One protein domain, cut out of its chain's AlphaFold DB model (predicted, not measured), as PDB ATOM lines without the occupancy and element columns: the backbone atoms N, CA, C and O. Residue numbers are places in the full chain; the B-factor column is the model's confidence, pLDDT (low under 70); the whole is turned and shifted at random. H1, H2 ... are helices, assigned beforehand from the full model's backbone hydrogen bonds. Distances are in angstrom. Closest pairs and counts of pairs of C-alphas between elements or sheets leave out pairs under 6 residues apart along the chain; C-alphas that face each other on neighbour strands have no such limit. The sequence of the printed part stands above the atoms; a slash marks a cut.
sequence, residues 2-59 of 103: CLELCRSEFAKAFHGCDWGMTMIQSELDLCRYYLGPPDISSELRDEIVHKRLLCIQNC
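Overview. This is residues 2 to 59 of the 103 residues of an uncharacterized protein of Araneus ventricosus (UniProt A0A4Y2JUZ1). The longest helix, H2, lies side by side with H1 in a helical hairpin, and the long link between them, residues 16 to 41, makes a wide loop on the side of H1 away from H2. H1 is in the middle of a flat slab, between H2 and the loop. The printed part has 58 residues, with two named helices in the order H1, H2 and no named strand; its class is all helix. It is compact, with a radius of gyration of the C-alphas of 11.7 A and spans of 30 by 27 by 13 A.

Along the chain. H2, residues 42 to 58, measures 24.5 A from first to last C-alpha and ends at C-alpha 58 (-25.440, -24.733, -54.839). H1, residues 2 to 15, measures 19.8 A and begins at C-alpha 2 (-21.707, -24.818, -46.316).

Arrangement. H2 and H1 touch, their closest C-alphas being those of Cys 55 and Cys 6, 5.7 A apart. This hairpin has a shallow tilt of 6 degrees, opposite ways. In both helices every O i to N i+4 pair is within hydrogen-bond range.

Size, cuts and confidence. The two C-alphas farthest apart, those of Tyr 34 and Asn 58, are 33.6 A apart. The printed part has no cut. Confidence is under 70 at residues 20 to 29 and 33 to 36, in the long link.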
ATOM      1  N   CYS A   2     -21.798 -25.282 -44.925       77.75
ATOM      2  CA  CYS A   2     -21.707 -24.818 -46.316       77.75
ATOM      3  C   CYS A   2     -22.162 -23.348 -46.525       77.75
ATOM      4  O   CYS A   2     -21.447 -22.575 -47.155       77.75
ATOM      5  N   LEU A   3     -23.270 -22.914 -45.908       80.44
ATOM      6  CA  LEU A   3     -23.696 -21.502 -45.970       80.44
ATOM      7  C   LEU A   3     -22.695 -20.561 -45.287       80.44
ATOM      8  O   LEU A   3     -22.463 -19.449 -45.754       80.44
ATOM      9  N   GLU A   4     -22.076 -21.034 -44.206       78.75
ATOM     10  CA  GLU A   4     -21.052 -20.291 -43.469       78.75
ATOM     11  C   GLU A   4     -19.788 -20.095 -44.319       78.75
ATOM     12  O   GLU A   4     -19.236 -19.001 -44.346       78.75
ATOM     13  N   LEU A   5     -19.387 -21.097 -45.108       80.56
ATOM     14  CA  LEU A   5     -18.306 -20.951 -46.091       80.56
ATOM     15  C   LEU A   5     -18.628 -19.887 -47.142       80.56
ATOM     16  O   LEU A   5     -17.819 -18.995 -47.371       80.56
ATOM     17  N   CYS A   6     -19.822 -19.934 -47.741       84.56
ATOM     18  CA  CYS A   6     -20.226 -18.952 -48.752       84.56
ATOM     19  C   CYS A   6     -20.200 -17.513 -48.216       84.56
ATOM     20  O   CYS A   6     -19.830 -16.579 -48.927       84.56
ATOM     21  N   ARG A   7     -20.619 -17.330 -46.960       82.25
ATOM     22  CA  ARG A   7     -20.612 -16.036 -46.271       82.25
ATOM     23  C   ARG A   7     -19.180 -15.564 -45.967       82.25
ATOM     24  O   ARG A   7     -18.895 -14.393 -46.202       82.25
ATOM     25  N   SER A   8     -18.290 -16.458 -45.523       80.69
ATOM     26  CA  SER A   8     -16.874 -16.147 -45.254       80.69
ATOM     27  C   SER A   8     -16.121 -15.744 -46.529       80.69
ATOM     28  O   SER A   8     -15.500 -14.683 -46.568       80.69
ATOM     29  N   GLU A   9     -16.252 -16.515 -47.613       83.88
ATOM     30  CA  GLU A   9     -15.605 -16.208 -48.900       83.88
ATOM     31  C   GLU A   9     -16.089 -14.872 -49.486       83.88
ATOM     32  O   GLU A   9     -15.291 -14.070 -49.972       83.88
ATOM     33  N   PHE A  10     -17.390 -14.583 -49.377       86.25
ATOM     34  CA  PHE A  10     -17.930 -13.280 -49.763       86.25
ATOM     35  C   PHE A  10     -17.338 -12.142 -48.923       86.25
ATOM     36  O   PHE A  10     -16.940 -11.125 -49.484       86.25
ATOM     37  N   ALA A  11     -17.271 -12.302 -47.598       81.88
ATOM     38  CA  ALA A  11     -16.733 -11.276 -46.710       81.88
ATOM     39  C   ALA A  11     -15.272 -10.958 -47.052       81.88
ATOM     40  O   ALA A  11     -14.933  -9.790 -47.225       81.88
ATOM     41  N   LYS A  12     -14.443 -11.982 -47.278       82.44
ATOM     42  CA  LYS A  12     -13.051 -11.802 -47.706       82.44
ATOM     43  C   LYS A  12     -12.946 -11.080 -49.047       82.44
ATOM     44  O   LYS A  12     -12.163 -10.146 -49.167       82.44
ATOM     45  N   ALA A  13     -13.751 -11.463 -50.036       84.62
ATOM     46  CA  ALA A  13     -13.711 -10.830 -51.354       84.62
ATOM     47  C   ALA A  13     -14.198  -9.370 -51.332       84.62
ATOM     48  O   ALA A  13     -13.682  -8.535 -52.067       84.62
ATOM     49  N   PHE A  14     -15.191  -9.060 -50.497       84.19
ATOM     50  CA  PHE A  14     -15.855  -7.758 -50.483       84.19
ATOM     51  C   PHE A  14     -15.244  -6.768 -49.483       84.19
ATOM     52  O   PHE A  14     -15.199  -5.569 -49.739       84.19
ATOM     53  N   HIS A  15     -14.791  -7.262 -48.332       80.75
ATOM     54  CA  HIS A  15     -14.238  -6.464 -47.238       80.75
ATOM     55  C   HIS A  15     -12.731  -6.669 -47.047       80.75
ATOM     56  O   HIS A  15     -12.126  -5.939 -46.270       80.75
ATOM     57  N   GLY A  16     -12.113  -7.641 -47.728       79.94
ATOM     58  CA  GLY A  16     -10.706  -8.002 -47.520       79.94
ATOM     59  C   GLY A  16     -10.448  -8.778 -46.223       79.94
ATOM     60  O   GLY A  16      -9.299  -9.059 -45.902       79.94
ATOM     61  N   CYS A  17     -11.499  -9.105 -45.467       78.62
ATOM     62  CA  CYS A  17     -11.433  -9.719 -44.144       78.62
ATOM     63  C   CYS A  17     -12.748 -10.444 -43.805       78.62
ATOM     64  O   CYS A  17     -13.769 -10.272 -44.471       78.62
ATOM     65  N   ASP A  18     -12.729 -11.264 -42.760       77.06
ATOM     66  CA  ASP A  18     -13.863 -12.029 -42.250       77.06
ATOM     67  C   ASP A  18     -14.532 -11.295 -41.067       77.06
ATOM     68  O   ASP A  18     -13.867 -10.840 -40.139       77.06
ATOM     69  N   TRP A  19     -15.860 -11.180 -41.060       71.06
ATOM     70  CA  TRP A  19     -16.622 -10.456 -40.026       71.06
ATOM     71  C   TRP A  19     -16.895 -11.270 -38.747       71.06
ATOM     72  O   TRP A  19     -17.815 -10.955 -37.993       71.06
ATOM     73  N   GLY A  20     -16.105 -12.306 -38.467       59.28
ATOM     74  CA  GLY A  20     -16.308 -13.151 -37.287       59.28
ATOM     75  C   GLY A  20     -17.186 -14.361 -37.568       59.28
ATOM     76  O   GLY A  20     -18.013 -14.744 -36.742       59.28
ATOM     77  N   MET A  21     -17.010 -14.970 -38.738       63.44
ATOM     78  CA  MET A  21     -17.627 -16.247 -39.056       63.44
ATOM     79  C   MET A  21     -16.983 -17.381 -38.248       63.44
ATOM     80  O   MET A  21     -15.810 -17.342 -37.880       63.44
ATOM     81  N   THR A  22     -17.748 -18.447 -38.015       58.25
ATOM     82  CA  THR A  22     -17.342 -19.621 -37.216       58.25
ATOM     83  C   THR A  22     -16.132 -20.401 -37.763       58.25
ATOM     84  O   THR A  22     -15.693 -21.354 -37.124       58.25
ATOM     85  N   MET A  23     -15.581 -20.023 -38.925       61.22
ATOM     86  CA  MET A  23     -14.481 -20.723 -39.604       61.22
ATOM     87  C   MET A  23     -13.334 -19.794 -40.020       61.22
ATOM     88  O   MET A  23     -12.845 -19.847 -41.148       61.22
ATOM     89  N   ILE A  24     -12.892 -18.952 -39.093       62.34
ATOM     90  CA  ILE A  24     -11.631 -18.221 -39.222       62.34
ATOM     91  C   ILE A  24     -10.436 -19.157 -38.999       62.34
ATOM     92  O   ILE A  24     -10.424 -19.948 -38.057       62.34
ATOM     93  N   GLN A  25      -9.428 -19.085 -39.876       62.50
ATOM     94  CA  GLN A  25      -8.169 -19.821 -39.700       62.50
ATOM     95  C   GLN A  25      -7.211 -19.080 -38.761       62.50
ATOM     96  O   GLN A  25      -6.433 -19.716 -38.052       62.50
ATOM     97  N   SER A  26      -7.283 -17.747 -38.736       67.25
ATOM     98  CA  SER A  26      -6.454 -16.876 -37.908       67.25
ATOM     99  C   SER A  26      -7.234 -15.642 -37.453       67.25
ATOM    100  O   SER A  26      -8.078 -15.123 -38.181       67.25
ATOM    101  N   GLU A  27      -6.917 -15.114 -36.269       67.56
ATOM    102  CA  GLU A  27      -7.455 -13.829 -35.788       67.56
ATOM    103  C   GLU A  27      -7.044 -12.645 -36.677       67.56
ATOM    104  O   GLU A  27      -7.701 -11.607 -36.672       67.56
ATOM    105  N   LEU A  28      -5.961 -12.792 -37.450       68.19
ATOM    106  CA  LEU A  28      -5.526 -11.787 -38.424       68.19
ATOM    107  C   LEU A  28      -6.481 -11.667 -39.614       68.19
ATOM    108  O   LEU A  28      -6.518 -10.613 -40.242       68.19
ATOM    109  N   ASP A  29      -7.265 -12.709 -39.889       66.62
ATOM    110  CA  ASP A  29      -8.244 -12.703 -40.972       66.62
ATOM    111  C   ASP A  29      -9.523 -11.952 -40.578       66.62
ATOM    112  O   ASP A  29     -10.386 -11.745 -41.426       66.62
ATOM    113  N   LEU A  30      -9.670 -11.536 -39.311       74.38
ATOM    114  CA  LEU A  30     -10.844 -10.813 -38.833       74.38
ATOM    115  C   LEU A  30     -10.821  -9.335 -39.220       74.38
ATOM    116  O   LEU A  30      -9.819  -8.631 -39.065       74.38
ATOM    117  N   CYS A  31     -11.981  -8.827 -39.626       72.81
ATOM    118  CA  CYS A  31     -12.185  -7.407 -39.841       72.81
ATOM    119  C   CYS A  31     -12.001  -6.643 -38.529       72.81
ATOM    120  O   CYS A  31     -12.805  -6.744 -37.599       72.81
ATOM    121  N   ARG A  32     -10.955  -5.817 -38.460       72.50
ATOM    122  CA  ARG A  32     -10.864  -4.774 -37.436       72.50
ATOM    123  C   ARG A  32     -11.711  -3.594 -37.881       72.50
ATOM    124  O   ARG A  32     -11.561  -3.133 -39.005       72.50
ATOM    125  N   TYR A  33     -12.505  -3.048 -36.960       63.19
ATOM    126  CA  TYR A  33     -13.376  -1.877 -37.164       63.19
ATOM    127  C   TYR A  33     -12.712  -0.658 -37.843       63.19
ATOM    128  O   TYR A  33     -13.415   0.221 -38.325       63.19
ATOM    129  N   TYR A  34     -11.377  -0.590 -37.872       63.00
ATOM    130  CA  TYR A  34     -10.602   0.531 -38.410       63.00
ATOM    131  C   TYR A  34     -10.087   0.329 -39.841       63.00
ATOM    132  O   TYR A  34      -9.552   1.271 -40.423       63.00
ATOM    133  N   LEU A  35     -10.208  -0.873 -40.409       65.62
ATOM    134  CA  LEU A  35      -9.848  -1.117 -41.803       65.62
ATOM    135  C   LEU A  35     -11.082  -0.833 -42.659       65.62
ATOM    136  O   LEU A  35     -12.080  -1.548 -42.590       65.62
ATOM    137  N   GLY A  36     -11.028   0.259 -43.423       64.38
ATOM    138  CA  GLY A  36     -12.033   0.534 -44.443       64.38
ATOM    139  C   GLY A  36     -12.070  -0.602 -45.473       64.38
ATOM    140  O   GLY A  36     -11.050  -1.266 -45.677       64.38
ATOM    141  N   PRO A  37     -13.225  -0.849 -46.113       70.25
ATOM    142  CA  PRO A  37     -13.304  -1.848 -47.168       70.25
ATOM    143  C   PRO A  37     -12.317  -1.508 -48.297       70.25
ATOM    144  O   PRO A  37     -12.052  -0.325 -48.537       70.25
ATOM    145  N   PRO A  38     -11.776  -2.520 -48.991       77.00
ATOM    146  CA  PRO A  38     -10.925  -2.300 -50.149       77.00
ATOM    147  C   PRO A  38     -11.689  -1.517 -51.219       77.00
ATOM    148  O   PRO A  38     -12.899  -1.691 -51.393       77.00
ATOM    149  N   ASP A  39     -10.971  -0.664 -51.946       82.69
ATOM    150  CA  ASP A  39     -11.526   0.005 -53.116       82.69
ATOM    151  C   ASP A  39     -11.683  -1.027 -54.240       82.69
ATOM    152  O   ASP A  39     -10.702  -1.570 -54.751       82.69
ATOM    153  N   ILE A  40     -12.932  -1.363 -54.559       86.19
ATOM    154  CA  ILE A  40     -13.297  -2.357 -55.570       86.19
ATOM    155  C   ILE A  40     -14.138  -1.690 -56.653       86.19
ATOM    156  O   ILE A  40     -15.033  -0.893 -56.362       86.19
ATOM    157  N   SER A  41     -13.886  -2.042 -57.916       89.81
ATOM    158  CA  SER A  41     -14.699  -1.548 -59.029       89.81
ATOM    159  C   SER A  41     -16.142  -2.057 -58.926       89.81
ATOM    160  O   SER A  41     -16.415  -3.107 -58.336       89.81
ATOM    161  N   SER A  42     -17.088  -1.335 -59.532       86.31
ATOM    162  CA  SER A  42     -18.495  -1.755 -59.589       86.31
ATOM    163  C   SER A  42     -18.670  -3.112 -60.276       86.31
ATOM    164  O   SER A  42     -19.446  -3.938 -59.812       86.31
ATOM    165  N   GLU A  43     -17.896  -3.369 -61.330       89.81
ATOM    166  CA  GLU A  43     -17.907  -4.629 -62.083       89.81
ATOM    167  C   GLU A  43     -17.474  -5.810 -61.205       89.81
ATOM    168  O   GLU A  43     -18.147  -6.841 -61.156       89.81
ATOM    169  N   LEU A  44     -16.389  -5.634 -60.442       88.75
ATOM    170  CA  LEU A  44     -15.909  -6.644 -59.502       88.75
ATOM    171  C   LEU A  44     -16.926  -6.876 -58.376       88.75
ATOM    172  O   LEU A  44     -17.141  -8.006 -57.941       88.75
ATOM    173  N   ARG A  45     -17.586  -5.810 -57.918       87.94
ATOM    174  CA  ARG A  45     -18.626  -5.890 -56.890       87.94
ATOM    175  C   ARG A  45     -19.804  -6.749 -57.345       87.94
ATOM    176  O   ARG A  45     -20.250  -7.610 -56.585       87.94
ATOM    177  N   ASP A  46     -20.267  -6.550 -58.574       89.94
ATOM    178  CA  ASP A  46     -21.362  -7.327 -59.154       89.94
ATOM    179  C   ASP A  46     -20.969  -8.799 -59.336       89.94
ATOM    180  O   ASP A  46     -21.747  -9.698 -59.002       89.94
ATOM    181  N   GLU A  47     -19.730  -9.066 -59.761       92.94
ATOM    182  CA  GLU A  47     -19.197 -10.426 -59.871       92.94
ATOM    183  C   GLU A  47     -19.161 -11.145 -58.509       92.94
ATOM    184  O   GLU A  47     -19.588 -12.299 -58.392       92.94
ATOM    185  N   ILE A  48     -18.700 -10.465 -57.454       90.38
ATOM    186  CA  ILE A  48     -18.646 -11.011 -56.089       90.38
ATOM    187  C   ILE A  48     -20.059 -11.324 -55.571       90.38
ATOM    188  O   ILE A  48     -20.290 -12.389 -54.986       90.38
ATOM    189  N   VAL A  49     -21.026 -10.433 -55.809       89.31
ATOM    190  CA  VAL A  49     -22.432 -10.659 -55.439       89.31
ATOM    191  C   VAL A  49     -23.011 -11.853 -56.198       89.31
ATOM    192  O   VAL A  49     -23.668 -12.705 -55.593       89.31
ATOM    193  N   HIS A  50     -22.728 -11.971 -57.495       89.81
ATOM    194  CA  HIS A  50     -23.179 -13.099 -58.302       89.81
ATOM    195  C   HIS A  50     -22.599 -14.434 -57.804       89.81
ATOM    196  O   HIS A  50     -23.341 -15.397 -57.600       89.81
ATOM    197  N   LYS A  51     -21.294 -14.481 -57.502       89.12
ATOM    198  CA  LYS A  51     -20.637 -15.664 -56.919       89.12
ATOM    199  C   LYS A  51     -21.252 -16.068 -55.578       89.12
ATOM    200  O   LYS A  51     -21.469 -17.258 -55.345       89.12
ATOM    201  N   ARG A  52     -21.597 -15.103 -54.716       87.88
ATOM    202  CA  ARG A  52     -22.293 -15.374 -53.447       87.88
ATOM    203  C   ARG A  52     -23.643 -16.051 -53.682       87.88
ATOM    204  O   ARG A  52     -23.955 -17.026 -52.999       87.88
ATOM    205  N   LEU A  53     -24.433 -15.552 -54.634       88.38
ATOM    206  CA  LEU A  53     -25.741 -16.123 -54.965       88.38
ATOM    207  C   LEU A  53     -25.612 -17.565 -55.461       88.38
ATOM    208  O   LEU A  53     -26.300 -18.444 -54.944       88.38
ATOM    209  N   LEU A  54     -24.687 -17.821 -56.389       88.19
ATOM    210  CA  LEU A  54     -24.413 -19.172 -56.884       88.19
ATOM    211  C   LEU A  54     -23.952 -20.110 -55.764       88.19
ATOM    212  O   LEU A  54     -24.405 -21.251 -55.693       88.19
ATOM    213  N   CYS A  55     -23.087 -19.637 -54.863       86.00
ATOM    214  CA  CYS A  55     -22.625 -20.427 -53.725       86.00
ATOM    215  C   CYS A  55     -23.797 -20.841 -52.830       86.00
ATOM    216  O   CYS A  55     -23.935 -22.019 -52.514       86.00
ATOM    217  N   ILE A  56     -24.688 -19.904 -52.482       84.50
ATOM    218  CA  ILE A  56     -25.874 -20.185 -51.659       84.50
ATOM    219  C   ILE A  56     -26.825 -21.157 -52.368       84.50
ATOM    220  O   ILE A  56     -27.307 -22.091 -51.738       84.50
ATOM    221  N   GLN A  57     -27.070 -20.980 -53.669       83.00
ATOM    222  CA  GLN A  57     -27.950 -21.862 -54.447       83.00
ATOM    223  C   GLN A  57     -27.409 -23.292 -54.551       83.00
ATOM    224  O   GLN A  57     -28.158 -24.258 -54.413       83.00
ATOM    225  N   ASN A  58     -26.102 -23.432 -54.765       84.19
ATOM    226  CA  ASN A  58     -25.440 -24.733 -54.839       84.19
ATOM    227  C   ASN A  58     -25.229 -25.360 -53.456       84.19
ATOM    228  O   ASN A  58     -24.971 -26.561 -53.344       84.19
ATOM    229  N   CYS A  59     -25.364 -24.561 -52.399       82.75
ATOM    230  CA  CYS A  59     -25.255 -25.017 -51.034       82.75
ATOM    231  C   CYS A  59     -26.495 -25.810 -50.616       82.75
ATOM    232  O   CYS A  59     -27.444 -25.292 -50.026       82.75
TER     233      CYS A  59